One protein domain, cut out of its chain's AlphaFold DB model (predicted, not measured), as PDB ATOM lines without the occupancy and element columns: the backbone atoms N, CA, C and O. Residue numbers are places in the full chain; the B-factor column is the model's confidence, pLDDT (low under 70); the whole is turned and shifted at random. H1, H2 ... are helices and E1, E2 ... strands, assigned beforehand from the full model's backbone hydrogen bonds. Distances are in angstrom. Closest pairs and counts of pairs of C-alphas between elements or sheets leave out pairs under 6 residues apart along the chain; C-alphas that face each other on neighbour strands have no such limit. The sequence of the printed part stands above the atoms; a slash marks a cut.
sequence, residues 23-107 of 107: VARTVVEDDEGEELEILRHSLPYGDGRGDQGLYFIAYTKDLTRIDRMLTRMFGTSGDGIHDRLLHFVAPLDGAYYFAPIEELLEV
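What this domain is: This is residues 23 to 107 of the 107 residues of the protein "Putative iron-dependent peroxidase" of Acinetobacter sp. DSM 11652 (UniProt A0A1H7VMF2). Little regular structure is seen: a flat, loose body of mostly loops, with hairpin E1-E2 reaching out at one end, H1 packed on H2 away from it, and residues 100 to 107, including H4, sticking out as a tail. Residues 39 to 40 pair with 58 to 59, extending the hairpin. Of 85 printed residues, 29 are in named elements, mixed class: H1 E1 E2 H2 H3 H4, the strands antiparallel. Radius of gyration of the C-alphas is 15.5 A; spans are 47 by 45 by 16 A.

How they stand to each other: Start at H1, residues 23 to 26: it touches H2, residues 63 to 73, closest at the C-alphas of Thr 26 and Met 69, 5.0 A. Next find the hairpin of E1, residues 43 to 45, and E2, residues 53 to 55, antiparallel at 133 degrees; N 43 and O 55, 3.1 A, are within hydrogen-bond range. H3, residues 84 to 87, is close but not clearly touching H2, 7.9 A between C-alphas 73 and 86, the closest. H4, residues 102 to 105, is apart from H2. Every O i to N i+4 pair in H2 is within hydrogen-bond range; H1, H3 and H4 are too short for one.

Where its parts are: Find C-alpha 23 at (125.973, 172.269, 141.412), where H1 begins. H2 runs 15.5 A; H4 ends at C-alpha 105, (156.915, 174.123, 124.889).

The domain as a whole: The printed part has no cut. Links H1 to E1 and H3 to H4 are long. Residue 107 has pLDDT under 70.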
ATOM      1  N   VAL A  23     125.939 173.629 141.987       98.00
ATOM      2  CA  VAL A  23     125.973 172.269 141.412       98.00
ATOM      3  C   VAL A  23     124.987 172.114 140.248       98.00
ATOM      4  O   VAL A  23     125.386 171.679 139.175       98.00
ATOM      5  N   ALA A  24     123.732 172.546 140.411       97.50
ATOM      6  CA  ALA A  24     122.714 172.456 139.359       97.50
ATOM      7  C   ALA A  24     123.039 173.322 138.125       97.50
ATOM      8  O   ALA A  24     122.569 173.042 137.022       97.50
ATOM      9  N   ARG A  25     123.838 174.386 138.293       98.00
ATOM     10  CA  ARG A  25     124.277 175.254 137.190       98.00
ATOM     11  C   ARG A  25     125.552 174.763 136.508       98.00
ATOM     12  O   ARG A  25     125.731 175.061 135.330       98.00
ATOM     13  N   THR A  26     126.419 174.040 137.216       97.75
ATOM     14  CA  THR A  26     127.718 173.587 136.692       97.75
ATOM     15  C   THR A  26     127.729 172.151 136.185       97.75
ATOM     16  O   THR A  26     128.630 171.819 135.426       97.75
ATOM     17  N   VAL A  27     126.764 171.308 136.562       96.38
ATOM     18  CA  VAL A  27     126.578 169.994 135.926       96.38
ATOM     19  C   VAL A  27     125.901 170.215 134.575       96.38
ATOM     20  O   VAL A  27     124.773 170.707 134.499       96.38
ATOM     21  N   VAL A  28     126.626 169.929 133.497       95.19
ATOM     22  CA  VAL A  28     126.194 170.111 132.105       95.19
ATOM     23  C   VAL A  28     126.380 168.810 131.350       95.19
ATOM     24  O   VAL A  28     127.401 168.155 131.511       95.19
ATOM     25  N   GLU A  29     125.422 168.476 130.498       95.69
ATOM     26  CA  GLU A  29     125.432 167.255 129.692       95.69
ATOM     27  C   GLU A  29     125.565 167.601 128.198       95.69
ATOM     28  O   GLU A  29     125.349 168.752 127.775       95.69
ATOM     29  N   ASP A  30     125.976 166.622 127.398       93.88
ATOM     30  CA  ASP A  30     125.889 166.681 125.942       93.88
ATOM     31  C   ASP A  30     124.528 166.199 125.413       93.88
ATOM     32  O   ASP A  30     123.586 165.964 126.169       93.88
ATOM     33  N   ASP A  31     124.404 166.106 124.087       93.44
ATOM     34  CA  ASP A  31     123.148 165.731 123.428       93.44
ATOM     35  C   ASP A  31     122.788 164.245 123.633       93.44
ATOM     36  O   ASP A  31     121.648 163.846 123.386       93.44
ATOM     37  N   GLU A  32     123.744 163.426 124.081       95.56
ATOM     38  CA  GLU A  32     123.561 162.011 124.416       95.56
ATOM     39  C   GLU A  32     123.277 161.809 125.918       95.56
ATOM     40  O   GLU A  32     122.930 160.700 126.329       95.56
ATOM     41  N   GLY A  33     123.348 162.882 126.716       94.06
ATOM     42  CA  GLY A  33     123.132 162.871 128.164       94.06
ATOM     43  C   GLY A  33     124.388 162.564 128.983       94.06
ATOM     44  O   GLY A  33     124.273 162.279 130.171       94.06
ATOM     45  N   GLU A  34     125.580 162.594 128.379       95.69
ATOM     46  CA  GLU A  34     126.840 162.357 129.091       95.69
ATOM     47  C   GLU A  34     127.335 163.642 129.767       95.69
ATOM     48  O   GLU A  34     127.329 164.724 129.168       95.69
ATOM     49  N   GLU A  35     127.816 163.535 131.010       95.94
ATOM     50  CA  GLU A  35     128.320 164.690 131.752       95.94
ATOM     51  C   GLU A  35     129.611 165.253 131.126       95.94
ATOM     52  O   GLU A  35     130.629 164.586 130.914       95.94
ATOM     53  N   LEU A  36     129.597 166.556 130.857       96.94
ATOM     54  CA  LEU A  36     130.725 167.297 130.312       96.94
ATOM     55  C   LEU A  36     131.643 167.790 131.433       96.94
ATOM     56  O   LEU A  36     131.651 168.965 131.798       96.94
ATOM     57  N   GLU A  37     132.483 166.889 131.934       97.06
ATOM     58  CA  GLU A  37     133.378 167.174 133.059       97.06
ATOM     59  C   GLU A  37     134.559 168.107 132.716       97.06
ATOM     60  O   GLU A  37     135.070 168.145 131.587       97.06
ATOM     61  N   ILE A  38     135.051 168.813 133.739       98.12
ATOM     62  CA  ILE A  38     136.300 169.591 133.736       98.12
ATOM     63  C   ILE A  38     137.147 169.217 134.959       98.12
ATOM     64  O   ILE A  38     136.613 168.859 136.009       98.12
ATOM     65  N   LEU A  39     138.467 169.382 134.875       98.19
ATOM     66  CA  LEU A  39     139.347 169.221 136.034       98.19
ATOM     67  C   LEU A  39     139.595 170.578 136.692       98.19
ATOM     68  O   LEU A  39     140.328 171.404 136.152       98.19
ATOM     69  N   ARG A  40     139.034 170.816 137.878       98.25
ATOM     70  CA  ARG A  40     139.298 172.042 138.651       98.25
ATOM     71  C   ARG A  40     140.532 171.875 139.531       98.25
ATOM     72  O   ARG A  40     140.680 170.862 140.204       98.25
ATOM     73  N   HIS A  41     141.359 172.914 139.593       97.44
ATOM     74  CA  HIS A  41     142.499 173.005 140.512       97.44
ATOM     75  C   HIS A  41     142.470 174.332 141.289       97.44
ATOM     76  O   HIS A  41     143.487 174.984 141.502       97.44
ATOM     77  N   SER A  42     141.268 174.777 141.656       96.56
ATOM     78  CA  SER A  42     141.054 176.083 142.283       96.56
ATOM     79  C   SER A  42     141.683 176.167 143.676       96.56
ATOM     80  O   SER A  42     141.635 175.200 144.438       96.56
ATOM     81  N   LEU A  43     142.217 177.336 144.030       95.81
ATOM     82  CA  LEU A  43     142.866 177.585 145.321       95.81
ATOM     83  C   LEU A  43     142.276 178.828 145.997       95.81
ATOM     84  O   LEU A  43     141.977 179.807 145.310       95.81
ATOM     85  N   PRO A  44     142.105 178.835 147.330       96.56
ATOM     86  CA  PRO A  44     141.784 180.063 148.046       96.56
ATOM     87  C   PRO A  44     142.962 181.047 147.981       96.56
ATOM     88  O   PRO A  44     144.122 180.633 147.991       96.56
ATOM     89  N   TYR A  45     142.673 182.347 147.961       95.12
ATOM     90  CA  TYR A  45     143.678 183.409 148.093       95.12
ATOM     91  C   TYR A  45     143.228 184.474 149.099       95.12
ATOM     92  O   TYR A  45     142.040 184.593 149.408       95.12
ATOM     93  N   GLY A  46     144.185 185.271 149.576       94.38
ATOM     94  CA  GLY A  46     143.962 186.387 150.499       94.38
ATOM     95  C   GLY A  46     144.601 186.169 151.870       94.38
ATOM     96  O   GLY A  46     144.986 185.058 152.231       94.38
ATOM     97  N   ASP A  47     144.724 187.254 152.636       90.56
ATOM     98  CA  ASP A  47     145.378 187.286 153.955       90.56
ATOM     99  C   ASP A  47     144.403 187.559 155.122       90.56
ATOM    100  O   ASP A  47     144.816 187.719 156.274       90.56
ATOM    101  N   GLY A  48     143.101 187.631 154.826       86.38
ATOM    102  CA  GLY A  48     142.037 187.908 155.791       86.38
ATOM    103  C   GLY A  48     141.925 189.372 156.235       86.38
ATOM    104  O   GLY A  48     141.107 189.672 157.104       86.38
ATOM    105  N   ARG A  49     142.721 190.289 155.668       88.81
ATOM    106  CA  ARG A  49     142.723 191.727 156.003       88.81
ATOM    107  C   ARG A  49     142.253 192.622 154.856       88.81
ATOM    108  O   ARG A  49     142.128 193.828 155.046       88.81
ATOM    109  N   GLY A  50     141.964 192.032 153.702       86.56
ATOM    110  CA  GLY A  50     141.433 192.706 152.523       86.56
ATOM    111  C   GLY A  50     140.783 191.708 151.570       86.56
ATOM    112  O   GLY A  50     140.051 190.811 152.010       86.56
ATOM    113  N   ASP A  51     141.072 191.867 150.280       90.12
ATOM    114  CA  ASP A  51     140.540 191.006 149.228       90.12
ATOM    115  C   ASP A  51     140.958 189.551 149.443       90.12
ATOM    116  O   ASP A  51     142.127 189.210 149.640       90.12
ATOM    117  N   GLN A  52     139.957 188.684 149.411       94.88
ATOM    118  CA  GLN A  52     140.095 187.252 149.595       94.88
ATOM    119  C   GLN A  52     139.030 186.556 148.764       94.88
ATOM    120  O   GLN A  52     137.936 187.088 148.563       94.88
ATOM    121  N   GLY A  53     139.336 185.360 148.288       95.56
ATOM    122  CA  GLY A  53     138.421 184.671 147.400       95.56
ATOM    123  C   GLY A  53     138.972 183.356 146.897       95.56
ATOM    124  O   GLY A  53     139.763 182.687 147.564       95.56
ATOM    125  N   LEU A  54     138.520 182.988 145.705       96.50
ATOM    126  CA  LEU A  54     138.905 181.765 145.026       96.50
ATOM    127  C   LEU A  54     139.597 182.122 143.715       96.50
ATOM    128  O   LEU A  54     139.006 182.778 142.860       96.50
ATOM    129  N   TYR A  55     140.821 181.640 143.540       96.12
ATOM    130  CA  TYR A  55     141.451 181.594 142.234       96.12
ATOM    131  C   TYR A  55     140.885 180.381 141.495       96.12
ATOM    132  O   TYR A  55     141.299 179.241 141.727       96.12
ATOM    133  N   PHE A  56     139.872 180.616 140.664       97.81
ATOM    134  CA  PHE A  56     139.297 179.564 139.838       97.81
ATOM    135  C   PHE A  56     140.252 179.238 138.686       97.81
ATOM    136  O   PHE A  56     140.543 180.084 137.846       97.81
ATOM    137  N   ILE A  57     140.720 177.995 138.644       97.50
ATOM    138  CA  ILE A  57     141.460 177.427 137.518       97.50
ATOM    139  C   ILE A  57     140.876 176.054 137.203       97.50
ATOM    140  O   ILE A  57     140.560 175.270 138.110       97.50
ATOM    141  N   ALA A  58     140.721 175.783 135.912       97.94
ATOM    142  CA  ALA A  58     140.234 174.519 135.406       97.94
ATOM    143  C   ALA A  58     140.945 174.143 134.107       97.94
ATOM    144  O   ALA A  58     141.349 175.005 133.329       97.94
ATOM    145  N   TYR A  59     141.055 172.842 133.884       98.06
ATOM    146  CA  TYR A  59     141.600 172.232 132.686       98.06
ATOM    147  C   TYR A  59     140.484 171.482 131.973       98.06
ATOM    148  O   TYR A  59     139.648 170.822 132.596       98.06
ATOM    149  N   THR A  60     140.484 171.576 130.652       97.75
ATOM    150  CA  THR A  60     139.551 170.863 129.789       97.75
ATOM    151  C   THR A  60     140.236 170.539 128.470       97.75
ATOM    152  O   THR A  60     141.104 171.284 128.018       97.75
ATOM    153  N   LYS A  61     139.829 169.433 127.842       95.62
ATOM    154  CA  LYS A  61     140.198 169.119 126.452       95.62
ATOM    155  C   LYS A  61     139.388 169.925 125.428       95.62
ATOM    156  O   LYS A  61     139.738 169.941 124.257       95.62
ATOM    157  N   ASP A  62     138.298 170.551 125.870       95.88
ATOM    158  CA  ASP A  62     137.359 171.299 125.037       95.88
ATOM    159  C   ASP A  62     136.794 172.497 125.822       95.88
ATOM    160  O   ASP A  62     136.144 172.328 126.860       95.88
ATOM    161  N   LEU A  63     137.059 173.713 125.334       95.56
ATOM    162  CA  LEU A  63     136.624 174.958 125.974       95.56
ATOM    163  C   LEU A  63     135.100 175.118 126.005       95.56
ATOM    164  O   LEU A  63     134.586 175.759 126.922       95.56
ATOM    165  N   THR A  64     134.370 174.468 125.093       95.50
ATOM    166  CA  THR A  64     132.902 174.554 125.048       95.50
ATOM    167  C   THR A  64     132.251 174.066 126.344       95.50
ATOM    168  O   THR A  64     131.177 174.542 126.709       95.50
ATOM    169  N   ARG A  65     132.916 173.173 127.095       97.38
ATOM    170  CA  ARG A  65     132.455 172.705 128.412       97.38
ATOM    171  C   ARG A  65     132.407 173.845 129.429       97.38
ATOM    172  O   ARG A  65     131.393 174.035 130.096       97.38
ATOM    173  N   ILE A  66     133.483 174.635 129.503       97.06
ATOM    174  CA  ILE A  66     133.570 175.797 130.401       97.06
ATOM    175  C   ILE A  66     132.549 176.853 129.975       97.06
ATOM    176  O   ILE A  66     131.834 177.380 130.825       97.06
ATOM    177  N   ASP A  67     132.416 177.114 128.674       95.62
ATOM    178  CA  ASP A  67     131.473 178.116 128.171       95.62
ATOM    179  C   ASP A  67     130.015 177.743 128.476       95.62
ATOM    180  O   ASP A  67     129.232 178.607 128.883       95.62
ATOM    181  N   ARG A  68     129.648 176.457 128.358       96.94
ATOM    182  CA  ARG A  68     128.324 175.951 128.760       96.94
ATOM    183  C   ARG A  68     128.070 176.182 130.251       96.94
ATOM    184  O   ARG A  68     127.011 176.703 130.606       96.94
ATOM    185  N   MET A  69     129.037 175.852 131.113       98.25
ATOM    186  CA  MET A  69     128.932 176.089 132.560       98.25
ATOM    187  C   MET A  69     128.787 177.585 132.876       98.25
ATOM    188  O   MET A  69     127.858 177.973 133.583       98.25
ATOM    189  N   LEU A  70     129.644 178.445 132.313       97.38
ATOM    190  CA  LEU A  70     129.601 179.892 132.543       97.38
ATOM    191  C   LEU A  70     128.285 180.505 132.055       97.38
ATOM    192  O   LEU A  70     127.653 181.255 132.791       97.38
ATOM    193  N   THR A  71     127.821 180.144 130.860       97.25
ATOM    194  CA  THR A  71     126.551 180.639 130.300       97.25
ATOM    195  C   THR A  71     125.369 180.286 131.213       97.25
ATOM    196  O   THR A  71     124.517 181.132 131.492       97.25
ATOM    197  N   ARG A  72     125.347 179.065 131.769       97.94
ATOM    198  CA  ARG A  72     124.340 178.663 132.763       97.94
ATOM    199  C   ARG A  72     124.497 179.395 134.088       97.94
ATOM    200  O   ARG A  72     123.485 179.775 134.676       97.94
ATOM    201  N   MET A  73     125.722 179.610 134.566       98.19
ATOM    202  CA  MET A  73     125.968 180.345 135.811       98.19
ATOM    203  C   MET A  73     125.537 181.810 135.705       98.19
ATOM    204  O   MET A  73     124.881 182.333 136.602       98.19
ATOM    205  N   PHE A  74     125.839 182.466 134.587       97.25
ATOM    206  CA  PHE A  74     125.445 183.848 134.322       97.25
ATOM    207  C   PHE A  74     124.000 183.987 133.830       97.25
ATOM    208  O   PHE A  74     123.565 185.110 133.585       97.25
ATOM    209  N   GLY A  75     123.227 182.898 133.741       96.50
ATOM    210  CA  GLY A  75     121.811 182.914 133.351       96.50
ATOM    211  C   GLY A  75     121.560 183.331 131.899       96.50
ATOM    212  O   GLY A  75     120.450 183.734 131.552       96.50
ATOM    213  N   THR A  76     122.575 183.246 131.040       96.38
ATOM    214  CA  THR A  76     122.502 183.594 129.613       96.38
ATOM    215  C   THR A  76     122.167 182.386 128.732       96.38
ATOM    216  O   THR A  76     122.127 182.505 127.511       96.38
ATOM    217  N   SER A  77     121.847 181.237 129.341       93.56
ATOM    218  CA  SER A  77     121.419 179.993 128.679       93.56
ATOM    219  C   SER A  77     119.986 180.018 128.131       93.56
ATOM    220  O   SER A  77     119.548 179.041 127.535       93.56
ATOM    221  N   GLY A  78     119.249 181.115 128.331       94.75
ATOM    222  CA  GLY A  78     117.867 181.294 127.865       94.75
ATOM    223  C   GLY A  78     116.788 180.969 128.905       94.75
ATOM    224  O   GLY A  78     115.637 181.346 128.710       94.75
ATOM    225  N   ASP A  79     117.152 180.346 130.029       95.50
ATOM    226  CA  ASP A  79     116.256 180.067 131.162       95.50
ATOM    227  C   ASP A  79     116.143 181.242 132.154       95.50
ATOM    228  O   ASP A  79     115.222 181.281 132.966       95.50
ATOM    229  N   GLY A  80     117.065 182.209 132.091       94.88
ATOM    230  CA  GLY A  80     117.102 183.371 132.986       94.88
ATOM    231  C   GLY A  80     117.476 183.031 134.433       94.88
ATOM    232  O   GLY A  80     117.296 183.857 135.328       94.88
ATOM    233  N   ILE A  81     117.982 181.821 134.686       97.38
ATOM    234  CA  ILE A  81     118.335 181.351 136.026       97.38
ATOM    235  C   ILE A  81     119.830 181.580 136.252       97.38
ATOM    236  O   ILE A  81     120.672 180.885 135.688       97.38
ATOM    237  N   HIS A  82     120.159 182.542 137.112       97.38
ATOM    238  CA  HIS A  82     121.536 182.802 137.534       97.38
ATOM    239  C   HIS A  82     121.957 181.864 138.668       97.38
ATOM    240  O   HIS A  82     121.162 181.552 139.556       97.38
ATOM    241  N   ASP A  83     123.227 181.474 138.691       98.50
ATOM    242  CA  ASP A  83     123.832 180.788 139.826       98.50
ATOM    243  C   ASP A  83     123.852 181.698 141.056       98.50
ATOM    244  O   ASP A  83     124.464 182.769 141.079       98.50
ATOM    245  N   ARG A  84     123.211 181.227 142.126       98.25
ATOM    246  CA  ARG A  84     123.101 181.959 143.384       98.25
ATOM    247  C   ARG A  84     124.453 182.200 144.061       98.25
ATOM    248  O   ARG A  84     124.529 183.081 144.917       98.25
ATOM    249  N   LEU A  85     125.506 181.451 143.727       98.06
ATOM    250  CA  LEU A  85     126.865 181.713 144.210       98.06
ATOM    251  C   LEU A  85     127.350 183.111 143.800       98.06
ATOM    252  O   LEU A  85     127.961 183.797 144.620       98.06
ATOM    253  N   LEU A  86     127.006 183.574 142.594       97.12
ATOM    254  CA  LEU A  86     127.429 184.877 142.059       97.12
ATOM    255  C   LEU A  86     126.819 186.075 142.806       97.12
ATOM    256  O   LEU A  86     127.237 187.208 142.610       97.12
ATOM    257  N   HIS A  87     125.867 185.847 143.716       97.06
ATOM    258  CA  HIS A  87     125.389 186.897 144.623       97.06
ATOM    259  C   HIS A  87     126.369 187.181 145.774       97.06
ATOM    260  O   HIS A  87     126.189 188.155 146.503       97.06
ATOM    261  N   PHE A  88     127.367 186.317 145.976       96.00
ATOM    262  CA  PHE A  88     128.316 186.380 147.093       96.00
ATOM    263  C   PHE A  88     129.761 186.594 146.649       96.00
ATOM    264  O   PHE A  88     130.601 186.929 147.481       96.00
ATOM    265  N   VAL A  89     130.062 186.384 145.368       94.88
ATOM    266  CA  VAL A  89     131.403 186.535 144.802       94.88
ATOM    267  C   VAL A  89     131.327 187.352 143.522       94.88
ATOM    268  O   VAL A  89     130.372 187.225 142.761       94.88
ATOM    269  N   ALA A  90     132.348 188.168 143.279       94.88
ATOM    270  CA  ALA A  90     132.500 188.918 142.042       94.88
ATOM    271  C   ALA A  90     133.729 188.383 141.289       94.88
ATOM    272  O   ALA A  90     134.829 188.428 141.845       94.88
ATOM    273  N   PRO A  91     133.579 187.860 140.061       94.94
ATOM    274  CA  PRO A  91     134.728 187.556 139.221       94.94
ATOM    275  C   PRO A  91     135.379 188.873 138.792       94.94
ATOM    276  O   PRO A  91     134.726 189.717 138.180       94.94
ATOM    277  N   LEU A  92     136.647 189.061 139.157       94.94
ATOM    278  CA  LEU A  92     137.384 190.294 138.864       94.94
ATOM    279  C   LEU A  92     138.104 190.228 137.515       94.94
ATOM    280  O   LEU A  92     138.103 191.209 136.782       94.94
ATOM    281  N   ASP A  93     138.648 189.058 137.178       94.31
ATOM    282  CA  ASP A  93     139.403 188.802 135.953       94.31
ATOM    283  C   ASP A  93     139.025 187.440 135.353       94.31
ATOM    284  O   ASP A  93     138.468 186.569 136.030       94.31
ATOM    285  N   GLY A  94     139.365 187.242 134.078       95.94
ATOM    286  CA  GLY A  94     139.197 185.976 133.371       95.94
ATOM    287  C   GLY A  94     140.149 185.871 132.183       95.94
ATOM    288  O   GLY A  94     140.375 186.847 131.469       95.94
ATOM    289  N   ALA A  95     140.721 184.687 131.976       96.56
ATOM    290  CA  ALA A  95     141.634 184.421 130.874       96.56
ATOM    291  C   ALA A  95     141.593 182.942 130.476       96.56
ATOM    292  O   ALA A  95     141.355 182.070 131.311       96.56
ATOM    293  N   TYR A  96     141.880 182.681 129.203       96.50
ATOM    294  CA  TYR A  96     142.081 181.339 128.671       96.50
ATOM    295  C   TYR A  96     143.545 181.161 128.296       96.50
ATOM    296  O   TYR A  96     144.155 182.043 127.691       96.50
ATOM    297  N   TYR A  97     144.087 179.997 128.630       95.81
ATOM    298  CA  TYR A  97     145.454 179.616 128.312       95.81
ATOM    299  C   TYR A  97     145.458 178.223 127.695       95.81
ATOM    300  O   TYR A  97     144.594 177.397 127.991       95.81
ATOM    301  N   PHE A  98     146.461 177.956 126.865       95.56
ATOM    302  CA  PHE A  98     146.763 176.616 126.391       95.56
ATOM    303  C   PHE A  98     147.999 176.112 127.132       95.56
ATOM    304  O   PHE A  98     149.035 176.771 127.109       95.56
ATOM    305  N   ALA A  99     147.873 174.972 127.813       95.00
ATOM    306  CA  ALA A  99     148.994 174.268 128.425       95.00
ATOM    307  C   ALA A  99     149.485 173.208 127.423       95.00
ATOM    308  O   ALA A  99     148.843 172.160 127.307       95.00
ATOM    309  N   PRO A 100     150.542 173.492 126.642       95.19
ATOM    310  CA  PRO A 100     151.026 172.568 125.628       95.19
ATOM    311  C   PRO A 100     151.629 171.311 126.261       95.19
ATOM    312  O   PRO A 100     152.019 171.303 127.430       95.19
ATOM    313  N   ILE A 101     151.754 170.255 125.457       95.81
ATOM    314  CA  ILE A 101     152.669 169.157 125.779       95.81
ATOM    315  C   ILE A 101     154.112 169.679 125.807       95.81
ATOM    316  O   ILE A 101     154.431 170.650 125.120       95.81
ATOM    317  N   GLU A 102     154.978 169.015 126.567       96.06
ATOM    318  CA  GLU A 102     156.378 169.416 126.766       96.06
ATOM    319  C   GLU A 102     157.125 169.637 125.441       96.06
ATOM    320  O   GLU A 102     157.728 170.687 125.249       96.06
ATOM    321  N   GLU A 103     156.951 168.735 124.468       96.00
ATOM    322  CA  GLU A 103     157.572 168.835 123.137       96.00
ATOM    323  C   GLU A 103     157.250 170.141 122.392       96.00
ATOM    324  O   GLU A 103     158.071 170.628 121.622       96.00
ATOM    325  N   LEU A 104     156.058 170.709 122.595       95.25
ATOM    326  CA  LEU A 104     155.643 171.961 121.955       95.25
ATOM    327  C   LEU A 104     156.108 173.197 122.744       95.25
ATOM    328  O   LEU A 104     156.153 174.290 122.187       95.25
ATOM    329  N   LEU A 105     156.438 173.040 124.027       93.12
ATOM    330  CA  LEU A 105     156.915 174.123 124.889       93.12
ATOM    331  C   LEU A 105     158.408 174.422 124.692       93.12
ATOM    332  O   LEU A 105     158.834 175.553 124.902       93.12
ATOM    333  N   GLU A 106     159.195 173.411 124.320       86.19
ATOM    334  CA  GLU A 106     160.653 173.514 124.148       86.19
ATOM    335  C   GLU A 106     161.096 174.096 122.789       86.19
ATOM    336  O   GLU A 106     162.298 174.220 122.542       86.19
ATOM    337  N   VAL A 107     160.146 174.448 121.912       60.72
ATOM    338  CA  VAL A 107     160.389 175.061 120.588       60.72
ATOM    339  C   VAL A 107     160.531 176.575 120.699       60.72
ATOM    340  O   VAL A 107     161.492 177.111 120.098       60.72
TER     341      VAL A 107